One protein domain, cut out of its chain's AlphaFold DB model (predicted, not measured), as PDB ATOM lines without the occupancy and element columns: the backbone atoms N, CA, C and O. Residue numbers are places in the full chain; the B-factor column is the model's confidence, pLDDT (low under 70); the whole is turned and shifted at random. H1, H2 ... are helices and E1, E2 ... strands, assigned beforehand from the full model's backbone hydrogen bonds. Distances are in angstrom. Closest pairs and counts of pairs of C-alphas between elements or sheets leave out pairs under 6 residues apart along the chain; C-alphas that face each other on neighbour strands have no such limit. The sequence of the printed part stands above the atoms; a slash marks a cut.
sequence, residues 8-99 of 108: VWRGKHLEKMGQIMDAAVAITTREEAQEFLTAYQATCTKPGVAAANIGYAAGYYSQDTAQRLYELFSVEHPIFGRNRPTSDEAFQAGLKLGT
ATOM      1  N   VAL A   8     -37.367   6.280 -15.224       94.00
ATOM      2  CA  VAL A   8     -36.941   7.613 -14.787       94.00
ATOM      3  C   VAL A   8     -36.198   7.490 -13.466       94.00
ATOM      4  O   VAL A   8     -36.757   7.048 -12.466       94.00
ATOM      5  N   TRP A   9     -34.947   7.941 -13.448       96.12
ATOM      6  CA  TRP A   9     -34.116   7.967 -12.250       96.12
ATOM      7  C   TRP A   9     -33.594   9.378 -11.999       96.12
ATOM      8  O   TRP A   9     -32.952   9.975 -12.865       96.12
ATOM      9  N   ARG A  10     -33.889   9.936 -10.815       94.06
ATOM     10  CA  ARG A  10     -33.490  11.303 -10.414       94.06
ATOM     11  C   ARG A  10     -33.797  12.367 -11.484       94.06
ATOM     12  O   ARG A  10     -32.966  13.215 -11.799       94.06
ATOM     13  N   GLY A  11     -34.995  12.287 -12.066       92.69
ATOM     14  CA  GLY A  11     -35.469  13.219 -13.095       92.69
ATOM     15  C   GLY A  11     -34.857  13.021 -14.487       92.69
ATOM     16  O   GLY A  11     -35.120  13.828 -15.374       92.69
ATOM     17  N   LYS A  12     -34.056  11.970 -14.703       93.19
ATOM     18  CA  LYS A  12     -33.501  11.614 -16.014       93.19
ATOM     19  C   LYS A  12     -34.210  10.392 -16.580       93.19
ATOM     20  O   LYS A  12     -34.347   9.389 -15.887       93.19
ATOM     21  N   HIS A  13     -34.600  10.472 -17.846       93.44
ATOM     22  CA  HIS A  13     -35.107   9.331 -18.602       93.44
ATOM     23  C   HIS A  13     -33.932   8.451 -19.042       93.44
ATOM     24  O   HIS A  13     -32.995   8.931 -19.685       93.44
ATOM     25  N   LEU A  14     -33.963   7.179 -18.650       94.00
ATOM     26  CA  LEU A  14     -32.959   6.170 -18.968       94.00
ATOM     27  C   LEU A  14     -33.611   5.114 -19.864       94.00
ATOM     28  O   LEU A  14     -34.253   4.182 -19.390       94.00
ATOM     29  N   GLU A  15     -33.459   5.282 -21.172       87.94
ATOM     30  CA  GLU A  15     -34.154   4.469 -22.181       87.94
ATOM     31  C   GLU A  15     -33.324   3.258 -22.614       87.94
ATOM     32  O   GLU A  15     -33.846   2.231 -23.048       87.94
ATOM     33  N   LYS A  16     -31.996   3.372 -22.507       90.56
ATOM     34  CA  LYS A  16     -31.052   2.339 -22.938       90.56
ATOM     35  C   LYS A  16     -30.438   1.657 -21.734       90.56
ATOM     36  O   LYS A  16     -30.027   2.320 -20.787       90.56
ATOM     37  N   MET A  17     -30.236   0.345 -21.838       90.56
ATOM     38  CA  MET A  17     -29.591  -0.444 -20.784       90.56
ATOM     39  C   MET A  17     -28.241   0.146 -20.344       90.56
ATOM     40  O   MET A  17     -27.962   0.203 -19.154       90.56
ATOM     41  N   GLY A  18     -27.439   0.677 -21.276       92.69
ATOM     42  CA  GLY A  18     -26.187   1.366 -20.937       92.69
ATOM     43  C   GLY A  18     -26.383   2.557 -19.988       92.69
ATOM     44  O   GLY A  18     -25.666   2.667 -19.006       92.69
ATOM     45  N   GLN A  19     -27.414   3.381 -20.200       94.88
ATOM     46  CA  GLN A  19     -27.717   4.528 -19.331       94.88
ATOM     47  C   GLN A  19     -28.196   4.085 -17.942       94.88
ATOM     48  O   GLN A  19     -27.849   4.704 -16.937       94.88
ATOM     49  N   ILE A  20     -28.987   3.009 -17.889       95.25
ATOM     50  CA  ILE A  20     -29.427   2.381 -16.636       95.25
ATOM     51  C   ILE A  20     -28.205   1.907 -15.847       95.25
ATOM     52  O   ILE A  20     -28.091   2.187 -14.656       95.25
ATOM     53  N   MET A  21     -27.260   1.247 -16.515       95.62
ATOM     54  CA  MET A  21     -26.055   0.743 -15.867       95.62
ATOM     55  C   MET A  21     -25.079   1.847 -15.473       95.62
ATOM     56  O   MET A  21     -24.528   1.778 -14.379       95.62
ATOM     57  N   ASP A  22     -24.918   2.895 -16.278       96.12
ATOM     58  CA  ASP A  22     -24.117   4.067 -15.906       96.12
ATOM     59  C   ASP A  22     -24.658   4.715 -14.623       96.12
ATOM     60  O   ASP A  22     -23.894   5.061 -13.720       96.12
ATOM     61  N   ALA A  23     -25.987   4.816 -14.501       97.44
ATOM     62  CA  ALA A  23     -26.630   5.287 -13.279       97.44
ATOM     63  C   ALA A  23     -26.406   4.324 -12.100       97.44
ATOM     64  O   ALA A  23     -26.044   4.780 -11.019       97.44
ATOM     65  N   ALA A  24     -26.553   3.011 -12.305       97.50
ATOM     66  CA  ALA A  24     -26.322   2.006 -11.265       97.50
ATOM     67  C   ALA A  24     -24.864   1.988 -10.770       97.50
ATOM     68  O   ALA A  24     -24.610   1.876  -9.573       97.50
ATOM     69  N   VAL A  25     -23.889   2.147 -11.669       97.56
ATOM     70  CA  VAL A  25     -22.456   2.206 -11.337       97.56
ATOM     71  C   VAL A  25     -22.119   3.446 -10.510       97.56
ATOM     72  O   VAL A  25     -21.243   3.368  -9.645       97.56
ATOM     73  N   ALA A  26     -22.814   4.565 -10.730       97.56
ATOM     74  CA  ALA A  26     -22.612   5.800  -9.974       97.56
ATOM     75  C   ALA A  26     -23.118   5.728  -8.519       97.56
ATOM     76  O   ALA A  26     -22.730   6.559  -7.698       97.56
ATOM     77  N   ILE A  27     -23.951   4.739  -8.181       98.06
ATOM     78  CA  ILE A  27     -24.492   4.548  -6.830       98.06
ATOM     79  C   ILE A  27     -23.399   4.043  -5.889       98.06
ATOM     80  O   ILE A  27     -22.643   3.135  -6.228       98.06
ATOM     81  N   THR A  28     -23.316   4.615  -4.686       97.12
ATOM     82  CA  THR A  28     -22.270   4.287  -3.696       97.12
ATOM     83  C   THR A  28     -22.808   3.862  -2.332       97.12
ATOM     84  O   THR A  28     -22.024   3.433  -1.488       97.12
ATOM     85  N   THR A  29     -24.124   3.924  -2.116       98.06
ATOM     86  CA  THR A  29     -24.774   3.540  -0.855       98.06
ATOM     87  C   THR A  29     -25.819   2.454  -1.086       98.06
ATOM     88  O   THR A  29     -26.357   2.303  -2.186       98.06
ATOM     89  N   ARG A  30     -26.089   1.660  -0.046       97.75
ATOM     90  CA  ARG A  30     -27.038   0.542  -0.127       97.75
ATOM     91  C   ARG A  30     -28.479   1.038  -0.193       97.75
ATOM     92  O   ARG A  30     -29.302   0.444  -0.880       97.75
ATOM     93  N   GLU A  31     -28.768   2.136   0.490       98.19
ATOM     94  CA  GLU A  31     -30.078   2.780   0.504       98.19
ATOM     95  C   GLU A  31     -30.450   3.246  -0.907       98.19
ATOM     96  O   GLU A  31     -31.502   2.873  -1.425       98.19
ATOM     97  N   GLU A  32     -29.541   3.955  -1.584       98.12
ATOM     98  CA  GLU A  32     -29.760   4.404  -2.961       98.12
ATOM     99  C   GLU A  32     -29.845   3.219  -3.935       98.12
ATOM    100  O   GLU A  32     -30.670   3.229  -4.849       98.12
ATOM    101  N   ALA A  33     -29.047   2.166  -3.728       98.31
ATOM    102  CA  ALA A  33     -29.123   0.950  -4.536       98.31
ATOM    103  C   ALA A  33     -30.494   0.266  -4.415       98.31
ATOM    104  O   ALA A  33     -31.058  -0.176  -5.419       98.31
ATOM    105  N   GLN A  34     -31.066   0.222  -3.209       98.19
ATOM    106  CA  GLN A  34     -32.389  -0.352  -2.973       98.19
ATOM    107  C   GLN A  34     -33.507   0.498  -3.590       98.19
ATOM    108  O   GLN A  34     -34.446  -0.054  -4.173       98.19
ATOM    109  N   GLU A  35     -33.410   1.826  -3.506       98.12
ATOM    110  CA  GLU A  35     -34.339   2.747  -4.173       98.12
ATOM    111  C   GLU A  35     -34.291   2.572  -5.694       98.12
ATOM    112  O   GLU A  35     -35.333   2.403  -6.332       98.12
ATOM    113  N   PHE A  36     -33.084   2.530  -6.265       98.12
ATOM    114  CA  PHE A  36     -32.871   2.308  -7.693       98.12
ATOM    115  C   PHE A  36     -33.452   0.973  -8.141       98.12
ATOM    116  O   PHE A  36     -34.190   0.918  -9.124       98.12
ATOM    117  N   LEU A  37     -33.154  -0.103  -7.411       97.25
ATOM    118  CA  LEU A  37     -33.633  -1.439  -7.742       97.25
ATOM    119  C   LEU A  37     -35.160  -1.510  -7.684       97.25
ATOM    120  O   LEU A  37     -35.771  -2.100  -8.569       97.25
ATOM    121  N   THR A  38     -35.776  -0.876  -6.686       96.94
ATOM    122  CA  THR A  38     -37.239  -0.794  -6.555       96.94
ATOM    123  C   THR A  38     -37.858  -0.046  -7.732       96.94
ATOM    124  O   THR A  38     -38.799  -0.541  -8.354       96.94
ATOM    125  N   ALA A  39     -37.307   1.119  -8.076       96.44
ATOM    126  CA  ALA A  39     -37.798   1.935  -9.179       96.44
ATOM    127  C   ALA A  39     -37.622   1.228 -10.533       96.44
ATOM    128  O   ALA A  39     -38.541   1.221 -11.348       96.44
ATOM    129  N   TYR A  40     -36.481   0.572 -10.753       96.12
ATOM    130  CA  TYR A  40     -36.228  -0.175 -11.983       96.12
ATOM    131  C   TYR A  40     -37.096  -1.439 -12.071       96.12
ATOM    132  O   TYR A  40     -37.628  -1.783 -13.126       96.12
ATOM    133  N   GLN A  41     -37.322  -2.122 -10.950       95.44
ATOM    134  CA  GLN A  41     -38.207  -3.282 -10.901       95.44
ATOM    135  C   GLN A  41     -39.658  -2.917 -11.243       95.44
ATOM    136  O   GLN A  41     -40.347  -3.732 -11.857       95.44
ATOM    137  N   ALA A  42     -40.113  -1.706 -10.910       94.38
ATOM    138  CA  ALA A  42     -41.447  -1.224 -11.269       94.38
ATOM    139  C   ALA A  42     -41.652  -1.064 -12.788       94.38
ATOM    140  O   ALA A  42     -42.789  -1.097 -13.252       94.38
ATOM    141  N   THR A  43     -40.575  -0.943 -13.575       92.44
ATOM    142  CA  THR A  43     -40.652  -0.896 -15.048       92.44
ATOM    143  C   THR A  43     -40.547  -2.277 -15.694       92.44
ATOM    144  O   THR A  43     -40.624  -2.399 -16.916       92.44
ATOM    145  N   CYS A  44     -40.327  -3.325 -14.900       91.12
ATOM    146  CA  CYS A  44     -40.169  -4.689 -15.380       91.12
ATOM    147  C   CYS A  44     -41.483  -5.468 -15.238       91.12
ATOM    148  O   CYS A  44     -42.157  -5.404 -14.216       91.12
ATOM    149  N   THR A  45     -41.815  -6.285 -16.238       90.56
ATOM    150  CA  THR A  45     -43.059  -7.079 -16.248       90.56
ATOM    151  C   THR A  45     -43.050  -8.258 -15.277       90.56
ATOM    152  O   THR A  45     -44.112  -8.757 -14.911       90.56
ATOM    153  N   LYS A  46     -41.867  -8.731 -14.871       93.19
ATOM    154  CA  LYS A  46     -41.700  -9.875 -13.969       93.19
ATOM    155  C   LYS A  46     -40.837  -9.497 -12.765       93.19
ATOM    156  O   LYS A  46     -39.864  -8.751 -12.939       93.19
ATOM    157  N   PRO A  47     -41.142 -10.027 -11.567       93.44
ATOM    158  CA  PRO A  47     -40.322  -9.809 -10.383       93.44
ATOM    159  C   PRO A  47     -38.907 -10.364 -10.590       93.44
ATOM    160  O   PRO A  47     -38.717 -11.378 -11.260       93.44
ATOM    161  N   GLY A  48     -37.912  -9.685 -10.026       93.19
ATOM    162  CA  GLY A  48     -36.508 -10.099 -10.058       93.19
ATOM    163  C   GLY A  48     -35.757  -9.770 -11.351       93.19
ATOM    164  O   GLY A  48     -34.535  -9.900 -11.377       93.19
ATOM    165  N   VAL A  49     -36.429  -9.297 -12.407       95.19
ATOM    166  CA  VAL A  49     -35.772  -8.961 -13.685       95.19
ATOM    167  C   VAL A  49     -34.769  -7.822 -13.525       95.19
ATOM    168  O   VAL A  49     -33.670  -7.916 -14.060       95.19
ATOM    169  N   ALA A  50     -35.096  -6.781 -12.755       96.12
ATOM    170  CA  ALA A  50     -34.169  -5.674 -12.526       96.12
ATOM    171  C   ALA A  50     -32.884  -6.156 -11.829       96.12
ATOM    172  O   ALA A  50     -31.779  -5.815 -12.250       96.12
ATOM    173  N   ALA A  51     -33.028  -7.015 -10.815       97.31
ATOM    174  CA  ALA A  51     -31.905  -7.604 -10.093       97.31
ATOM    175  C   ALA A  51     -31.050  -8.498 -11.003       97.31
ATOM    176  O   ALA A  51     -29.827  -8.370 -11.018       97.31
ATOM    177  N   ALA A  52     -31.693  -9.348 -11.811       96.69
ATOM    178  CA  ALA A  52     -31.013 -10.202 -12.781       96.69
ATOM    179  C   ALA A  52     -30.265  -9.382 -13.844       96.69
ATOM    180  O   ALA A  52     -29.131  -9.713 -14.178       96.69
ATOM    181  N   ASN A  53     -30.858  -8.289 -14.329       96.31
ATOM    182  CA  ASN A  53     -30.235  -7.388 -15.297       96.31
ATOM    183  C   ASN A  53     -28.991  -6.706 -14.718       96.31
ATOM    184  O   ASN A  53     -27.952  -6.693 -15.375       96.31
ATOM    185  N   ILE A  54     -29.069  -6.182 -13.489       97.38
ATOM    186  CA  ILE A  54     -27.913  -5.577 -12.807       97.38
ATOM    187  C   ILE A  54     -26.832  -6.632 -12.561       97.38
ATOM    188  O   ILE A  54     -25.666  -6.390 -12.863       97.38
ATOM    189  N   GLY A  55     -27.207  -7.812 -12.063       97.31
ATOM    190  CA  GLY A  55     -26.273  -8.906 -11.802       97.31
ATOM    191  C   GLY A  55     -25.570  -9.414 -13.062       97.31
ATOM    192  O   GLY A  55     -24.359  -9.646 -13.053       97.31
ATOM    193  N   TYR A  56     -26.311  -9.531 -14.166       96.38
ATOM    194  CA  TYR A  56     -25.778  -9.876 -15.481       96.38
ATOM    195  C   TYR A  56     -24.817  -8.800 -15.995       96.38
ATOM    196  O   TYR A  56     -23.671  -9.088 -16.334       96.38
ATOM    197  N   ALA A  57     -25.249  -7.537 -15.988       95.94
ATOM    198  CA  ALA A  57     -24.450  -6.423 -16.481       95.94
ATOM    199  C   ALA A  57     -23.176  -6.189 -15.653       95.94
ATOM    200  O   ALA A  57     -22.133  -5.874 -16.221       95.94
ATOM    201  N   ALA A  58     -23.218  -6.411 -14.334       95.69
ATOM    202  CA  ALA A  58     -22.049  -6.336 -13.458       95.69
ATOM    203  C   ALA A  58     -20.897  -7.243 -13.933       95.69
ATOM    204  O   ALA A  58     -19.737  -6.854 -13.821       95.69
ATOM    205  N   GLY A  59     -21.204  -8.395 -14.545       92.38
ATOM    206  CA  GLY A  59     -20.207  -9.323 -15.092       92.38
ATOM    207  C   GLY A  59     -19.348  -8.753 -16.230       92.38
ATOM    208  O   GLY A  59     -18.275  -9.287 -16.502       92.38
ATOM    209  N   TYR A  60     -19.774  -7.656 -16.864       92.50
ATOM    210  CA  TYR A  60     -19.023  -6.979 -17.930       92.50
ATOM    211  C   TYR A  60     -18.042  -5.918 -17.419       92.50
ATOM    212  O   TYR A  60     -17.248  -5.393 -18.200       92.50
ATOM    213  N   TYR A  61     -18.068  -5.595 -16.126       94.81
ATOM    214  CA  TYR A  61     -17.163  -4.614 -15.533       94.81
ATOM    215  C   TYR A  61     -15.891  -5.267 -14.955       94.81
ATOM    216  O   TYR A  61     -15.687  -6.489 -14.972       94.81
ATOM    217  N   SER A  62     -14.974  -4.434 -14.447       94.94
ATOM    218  CA  SER A  62     -13.831  -4.918 -13.666       94.94
ATOM    219  C   SER A  62     -14.303  -5.687 -12.428       94.94
ATOM    220  O   SER A  62     -15.410  -5.463 -11.939       94.94
ATOM    221  N   GLN A  63     -13.459  -6.582 -11.906       94.00
ATOM    222  CA  GLN A  63     -13.795  -7.390 -10.729       94.00
ATOM    223  C   GLN A  63     -14.207  -6.523  -9.531       94.00
ATOM    224  O   GLN A  63     -15.233  -6.796  -8.916       94.00
ATOM    225  N   ASP A  64     -13.476  -5.440  -9.264       95.88
ATOM    226  CA  ASP A  64     -13.779  -4.524  -8.158       95.88
ATOM    227  C   ASP A  64     -15.141  -3.840  -8.333       95.88
ATOM    228  O   ASP A  64     -15.920  -3.709  -7.386       95.88
ATOM    229  N   THR A  65     -15.465  -3.436  -9.564       96.50
ATOM    230  CA  THR A  65     -16.758  -2.812  -9.868       96.50
ATOM    231  C   THR A  65     -17.892  -3.821  -9.728       96.50
ATOM    232  O   THR A  65     -18.909  -3.505  -9.115       96.50
ATOM    233  N   ALA A  66     -17.715  -5.035 -10.254       96.50
ATOM    234  CA  ALA A  66     -18.703  -6.102 -10.159       96.50
ATOM    235  C   ALA A  66     -18.988  -6.464  -8.695       96.50
ATOM    236  O   ALA A  66     -20.145  -6.481  -8.285       96.50
ATOM    237  N   GLN A  67     -17.939  -6.656  -7.889       96.50
ATOM    238  CA  GLN A  67     -18.059  -6.972  -6.467       96.50
ATOM    239  C   GLN A  67     -18.822  -5.881  -5.709       96.50
ATOM    240  O   GLN A  67     -19.763  -6.182  -4.977       96.50
ATOM    241  N   ARG A  68     -18.485  -4.607  -5.945       97.56
ATOM    242  CA  ARG A  68     -19.200  -3.473  -5.345       97.56
ATOM    243  C   ARG A  68     -20.682  -3.472  -5.720       97.56
ATOM    244  O   ARG A  68     -21.526  -3.259  -4.856       97.56
ATOM    245  N   LEU A  69     -21.014  -3.718  -6.988       97.94
ATOM    246  CA  LEU A  69     -22.407  -3.794  -7.432       97.94
ATOM    247  C   LEU A  69     -23.147  -4.971  -6.782       97.94
ATOM    248  O   LEU A  69     -24.265  -4.789  -6.303       97.94
ATOM    249  N   TYR A  70     -22.521  -6.147  -6.690       97.88
ATOM    250  CA  TYR A  70     -23.096  -7.308  -6.003       97.88
ATOM    251  C   TYR A  70     -23.387  -7.032  -4.524       97.88
ATOM    252  O   TYR A  70     -24.403  -7.490  -4.002       97.88
ATOM    253  N   GLU A  71     -22.532  -6.267  -3.846       97.75
ATOM    254  CA  GLU A  71     -22.695  -5.908  -2.434       97.75
ATOM    255  C   GLU A  71     -23.712  -4.790  -2.183       97.75
ATOM    256  O   GLU A  71     -24.461  -4.851  -1.200       97.75
ATOM    257  N   LEU A  72     -23.739  -3.766  -3.043       98.31
ATOM    258  CA  LEU A  72     -24.670  -2.643  -2.930       98.31
ATOM    259  C   LEU A  72     -26.097  -3.078  -3.252       98.31
ATOM    260  O   LEU A  72     -27.008  -2.806  -2.475       98.31
ATOM    261  N   PHE A  73     -26.279  -3.797  -4.361       98.06
ATOM    262  CA  PHE A  73     -27.597  -4.221  -4.832       98.06
ATOM    263  C   PHE A  73     -28.048  -5.565  -4.254       98.06
ATOM    264  O   PHE A  73     -29.191  -5.954  -4.462       98.06
ATOM    265  N   SER A  74     -27.182  -6.273  -3.519       97.50
ATOM    266  CA  SER A  74     -27.452  -7.630  -3.014       97.50
ATOM    267  C   SER A  74     -27.862  -8.605  -4.129       97.50
ATOM    268  O   SER A  74     -28.803  -9.379  -3.982       97.50
ATOM    269  N   VAL A  75     -27.146  -8.556  -5.257       97.44
ATOM    270  CA  VAL A  75     -27.395  -9.387  -6.450       97.44
ATOM    271  C   VAL A  75     -26.180 -10.246  -6.804       97.44
ATOM    272  O   VAL A  75     -25.106 -10.118  -6.210       97.44
ATOM    273  N   GLU A  76     -26.351 -11.121  -7.791       97.00
ATOM    274  CA  GLU A  76     -25.299 -11.949  -8.380       97.00
ATOM    275  C   GLU A  76     -25.552 -12.178  -9.877       97.00
ATOM    276  O   GLU A  76     -26.654 -11.934 -10.374       97.00
ATOM    277  N   HIS A  77     -24.538 -12.635 -10.617       96.19
ATOM    278  CA  HIS A  77     -24.708 -12.979 -12.025       96.19
ATOM    279  C   HIS A  77     -25.617 -14.214 -12.164       96.19
ATOM    280  O   HIS A  77     -25.291 -15.260 -11.605       96.19
ATOM    281  N   PRO A  78     -26.690 -14.179 -12.974       94.94
ATOM    282  CA  PRO A  78     -27.675 -15.268 -13.023       94.94
ATOM    283  C   PRO A  78     -27.117 -16.607 -13.536       94.94
ATOM    284  O   PRO A  78     -27.706 -17.653 -13.291       94.94
ATOM    285  N   ILE A  79     -25.993 -16.582 -14.258       94.00
ATOM    286  CA  ILE A  79     -25.337 -17.790 -14.801       94.00
ATOM    287  C   ILE A  79     -24.112 -18.205 -13.969       94.00
ATOM    288  O   ILE A  79     -23.796 -19.387 -13.885       94.00
ATOM    289  N   PHE A  80     -23.404 -17.245 -13.366       94.69
ATOM    290  CA  PHE A  80     -22.059 -17.465 -12.809       94.69
ATOM    291  C   PHE A  80     -21.964 -17.132 -11.311       94.69
ATOM    292  O   PHE A  80     -20.904 -17.293 -10.704       94.69
ATOM    293  N   GLY A  81     -23.058 -16.676 -10.695       94.25
ATOM    294  CA  GLY A  81     -23.070 -16.180  -9.325       94.25
ATOM    295  C   GLY A  81     -22.105 -15.006  -9.158       94.25
ATOM    296  O   GLY A  81     -22.116 -14.054  -9.937       94.25
ATOM    297  N   ARG A  82     -21.240 -15.084  -8.147       93.25
ATOM    298  CA  ARG A  82     -20.174 -14.096  -7.895       93.25
ATOM    299  C   ARG A  82     -18.814 -14.506  -8.462       93.25
ATOM    300  O   ARG A  82     -17.812 -13.845  -8.200       93.25
ATOM    301  N   ASN A  83     -18.764 -15.596  -9.224       90.06
ATOM    302  CA  ASN A  83     -17.529 -16.086  -9.818       90.06
ATOM    303  C   ASN A  83     -17.268 -15.391 -11.155       90.06
ATOM    304  O   ASN A  83     -18.192 -15.099 -11.914       90.06
ATOM    305  N   ARG A  84     -15.988 -15.174 -11.468       89.69
ATOM    306  CA  ARG A  84     -15.553 -14.690 -12.779       89.69
ATOM    307  C   ARG A  84     -15.106 -15.893 -13.612       89.69
ATOM    308  O   ARG A  84     -14.022 -16.409 -13.342       89.69
ATOM    309  N   PRO A  85     -15.914 -16.361 -14.579       92.75
ATOM    310  CA  PRO A  85     -15.549 -17.522 -15.374       92.75
ATOM    311  C   PRO A  85     -14.374 -17.194 -16.299       92.75
ATOM    312  O   PRO A  85     -14.206 -16.062 -16.764       92.75
ATOM    313  N   THR A  86     -13.586 -18.212 -16.610       93.62
ATOM    314  CA  THR A  86     -12.684 -18.213 -17.762       93.62
ATOM    315  C   THR A  86     -13.480 -18.215 -19.072       93.62
ATOM    316  O   THR A  86     -14.678 -18.513 -19.099       93.62
ATOM    317  N   SER A  87     -12.820 -17.902 -20.189       92.69
ATOM    318  CA  SER A  87     -13.455 -17.939 -21.513       92.69
ATOM    319  C   SER A  87     -14.020 -19.322 -21.855       92.69
ATOM    320  O   SER A  87     -15.130 -19.405 -22.379       92.69
ATOM    321  N   ASP A  88     -13.307 -20.393 -21.498       96.56
ATOM    322  CA  ASP A  88     -13.756 -21.767 -21.732       96.56
ATOM    323  C   ASP A  88     -14.974 -22.114 -20.872       96.56
ATOM    324  O   ASP A  88     -15.957 -22.648 -21.383       96.56
ATOM    325  N   GLU A  89     -14.968 -21.761 -19.583       94.38
ATOM    326  CA  GLU A  89     -16.123 -21.977 -18.700       94.38
ATOM    327  C   GLU A  89     -17.360 -21.215 -19.183       94.38
ATOM    328  O   GLU A  89     -18.459 -21.775 -19.203       94.38
ATOM    329  N   ALA A  90     -17.189 -19.964 -19.621       93.12
ATOM    330  CA  ALA A  90     -18.275 -19.159 -20.169       93.12
ATOM    331  C   ALA A  90     -18.834 -19.764 -21.466       93.12
ATOM    332  O   ALA A  90     -20.053 -19.853 -21.632       93.12
ATOM    333  N   PHE A  91     -17.960 -20.235 -22.362       93.94
ATOM    334  CA  PHE A  91     -18.362 -20.905 -23.598       93.94
ATOM    335  C   PHE A  91     -19.126 -22.207 -23.317       93.94
ATOM    336  O   PHE A  91     -20.217 -22.414 -23.850       93.94
ATOM    337  N   GLN A  92     -18.606 -23.058 -22.427       95.25
ATOM    338  CA  GLN A  92     -19.257 -24.314 -22.046       95.25
ATOM    339  C   GLN A  92     -20.599 -24.087 -21.341       95.25
ATOM    340  O   GLN A  92     -21.551 -24.833 -21.573       95.25
ATOM    341  N   ALA A  93     -20.711 -23.051 -20.504       92.44
ATOM    342  CA  ALA A  93     -21.986 -22.656 -19.910       92.44
ATOM    343  C   ALA A  93     -22.999 -22.236 -20.986       92.44
ATOM    344  O   ALA A  93     -24.153 -22.662 -20.937       92.44
ATOM    345  N   GLY A  94     -22.558 -21.475 -21.992       91.69
ATOM    346  CA  GLY A  94     -23.377 -21.103 -23.146       91.69
ATOM    347  C   GLY A  94     -23.894 -22.315 -23.924       91.69
ATOM    348  O   GLY A  94     -25.090 -22.388 -24.204       91.69
ATOM    349  N   LEU A  95     -23.030 -23.300 -24.208       94.00
ATOM    350  CA  LEU A  95     -23.437 -24.547 -24.869       94.00
ATOM    351  C   LEU A  95     -24.509 -25.286 -24.064       94.00
ATOM    352  O   LEU A  95     -25.550 -25.622 -24.616       94.00
ATOM    353  N   LYS A  96     -24.296 -25.476 -22.756       92.56
ATOM    354  CA  LYS A  96     -25.260 -26.160 -21.875       92.56
ATOM    355  C   LYS A  96     -26.624 -25.470 -21.853       92.56
ATOM    356  O   LYS A  96     -27.651 -26.143 -21.898       92.56
ATOM    357  N   LEU A  97     -26.641 -24.137 -21.793       89.50
ATOM    358  CA  LEU A  97     -27.880 -23.354 -21.816       89.50
ATOM    359  C   LEU A  97     -28.607 -23.480 -23.160       89.50
ATOM    360  O   LEU A  97     -29.824 -23.643 -23.172       89.50
ATOM    361  N   GLY A  98     -27.870 -23.456 -24.273       88.75
ATOM    362  CA  GLY A  98     -28.432 -23.613 -25.616       88.75
ATOM    363  C   GLY A  98     -28.915 -25.032 -25.934       88.75
ATOM    364  O   GLY A  98     -29.815 -25.198 -26.751       88.75
ATOM    365  N   THR A  99     -28.358 -26.063 -25.291       83.50
ATOM    366  CA  THR A  99     -28.804 -27.456 -25.466       83.50
ATOM    367  C   THR A  99     -29.970 -27.836 -24.555       83.50
ATOM    368  O   THR A  99     -30.724 -28.744 -24.890       83.50
TER     369      THR A  99
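Overview. This is residues 8 to 99 of the 108 residues of an uncharacterized protein of marine sediment metagenome (UniProt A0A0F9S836). What is the overall picture? Two pairs of helices, H1 with H2 side by side and the hairpin of H3 and H4, are laid crosswise to form the body, while H5 is set off from it at the end of the long link, residues 74 to 86. What is it made of? The printed part has 92 residues, with one short strand and five named helices in the order E1, H1, H2, H3, H4, H5, and its class is mostly helix. How large is it? It is compact, with a radius of gyration of the C-alphas of 13.8 A, and the C-alphas span 42 by 29 by 19 A.

Arrangement. What surrounds H2, residues 30 to 42? With residues 37 to 41 alone it touches H3, residues 49 to 58, at a steep tilt of 55 degrees, opposite ways; the closest C-alphas are those of Gln 41 and Ala 50, 5.0 A apart. It also touches H4, residues 63 to 73, about perpendicular at 75 degrees, closest at the C-alphas of Arg 30 and Leu 72, 4.9 A. H1, residues 17 to 26, is close but not clearly touching H2, closest at the C-alphas of Ala 24 and Ala 33, 7.4 A, with a shallow tilt of 18 degrees, opposite ways. How do H3 and H4 meet? They touch as a helical hairpin at a shallow tilt of 21 degrees, opposite ways, closest at the C-alphas of Ala 58 and Ala 66, 4.7 A. H1 only just touches each of them, with 3 pairs of C-alphas within 8 A: Met 21 and Ile 54 are the closest to H3, 7.3 A, and Val 25 and Leu 69 to H4, 7.2 A. What stays apart? H5, residues 87 to 99, is apart from H1, H2, H3, H4 and E1, residues 12 to 14. E1 pairs with no named strand, but residues 8 to 9 pair antiparallel with its residues 12 to 13. In H1 to H5 every O i to N i+4 pair is within hydrogen-bond range.

Along the chain. Where are the longer helices? H2 is 18.3 A from first to last C-alpha and begins at C-alpha 30, (-27.038, 0.542, -0.127). H5 is 18.5 A and ends at C-alpha 99, (-28.804, -27.456, -25.466). And the others? H4 is 15.3 A, H1 14.3 A, H3 14.0 A and E1 6.2 A, which begins at C-alpha 12, (-33.501, 11.614, -16.014).

Size, cuts and confidence. How far does it reach? The two C-alphas farthest apart are those of Gly 11 and Thr 99, 43.0 A. Is it continuous and confident? The printed part has no cut, the link from H4 to H5 is long, and no printed residue is under 70 in pLDDT.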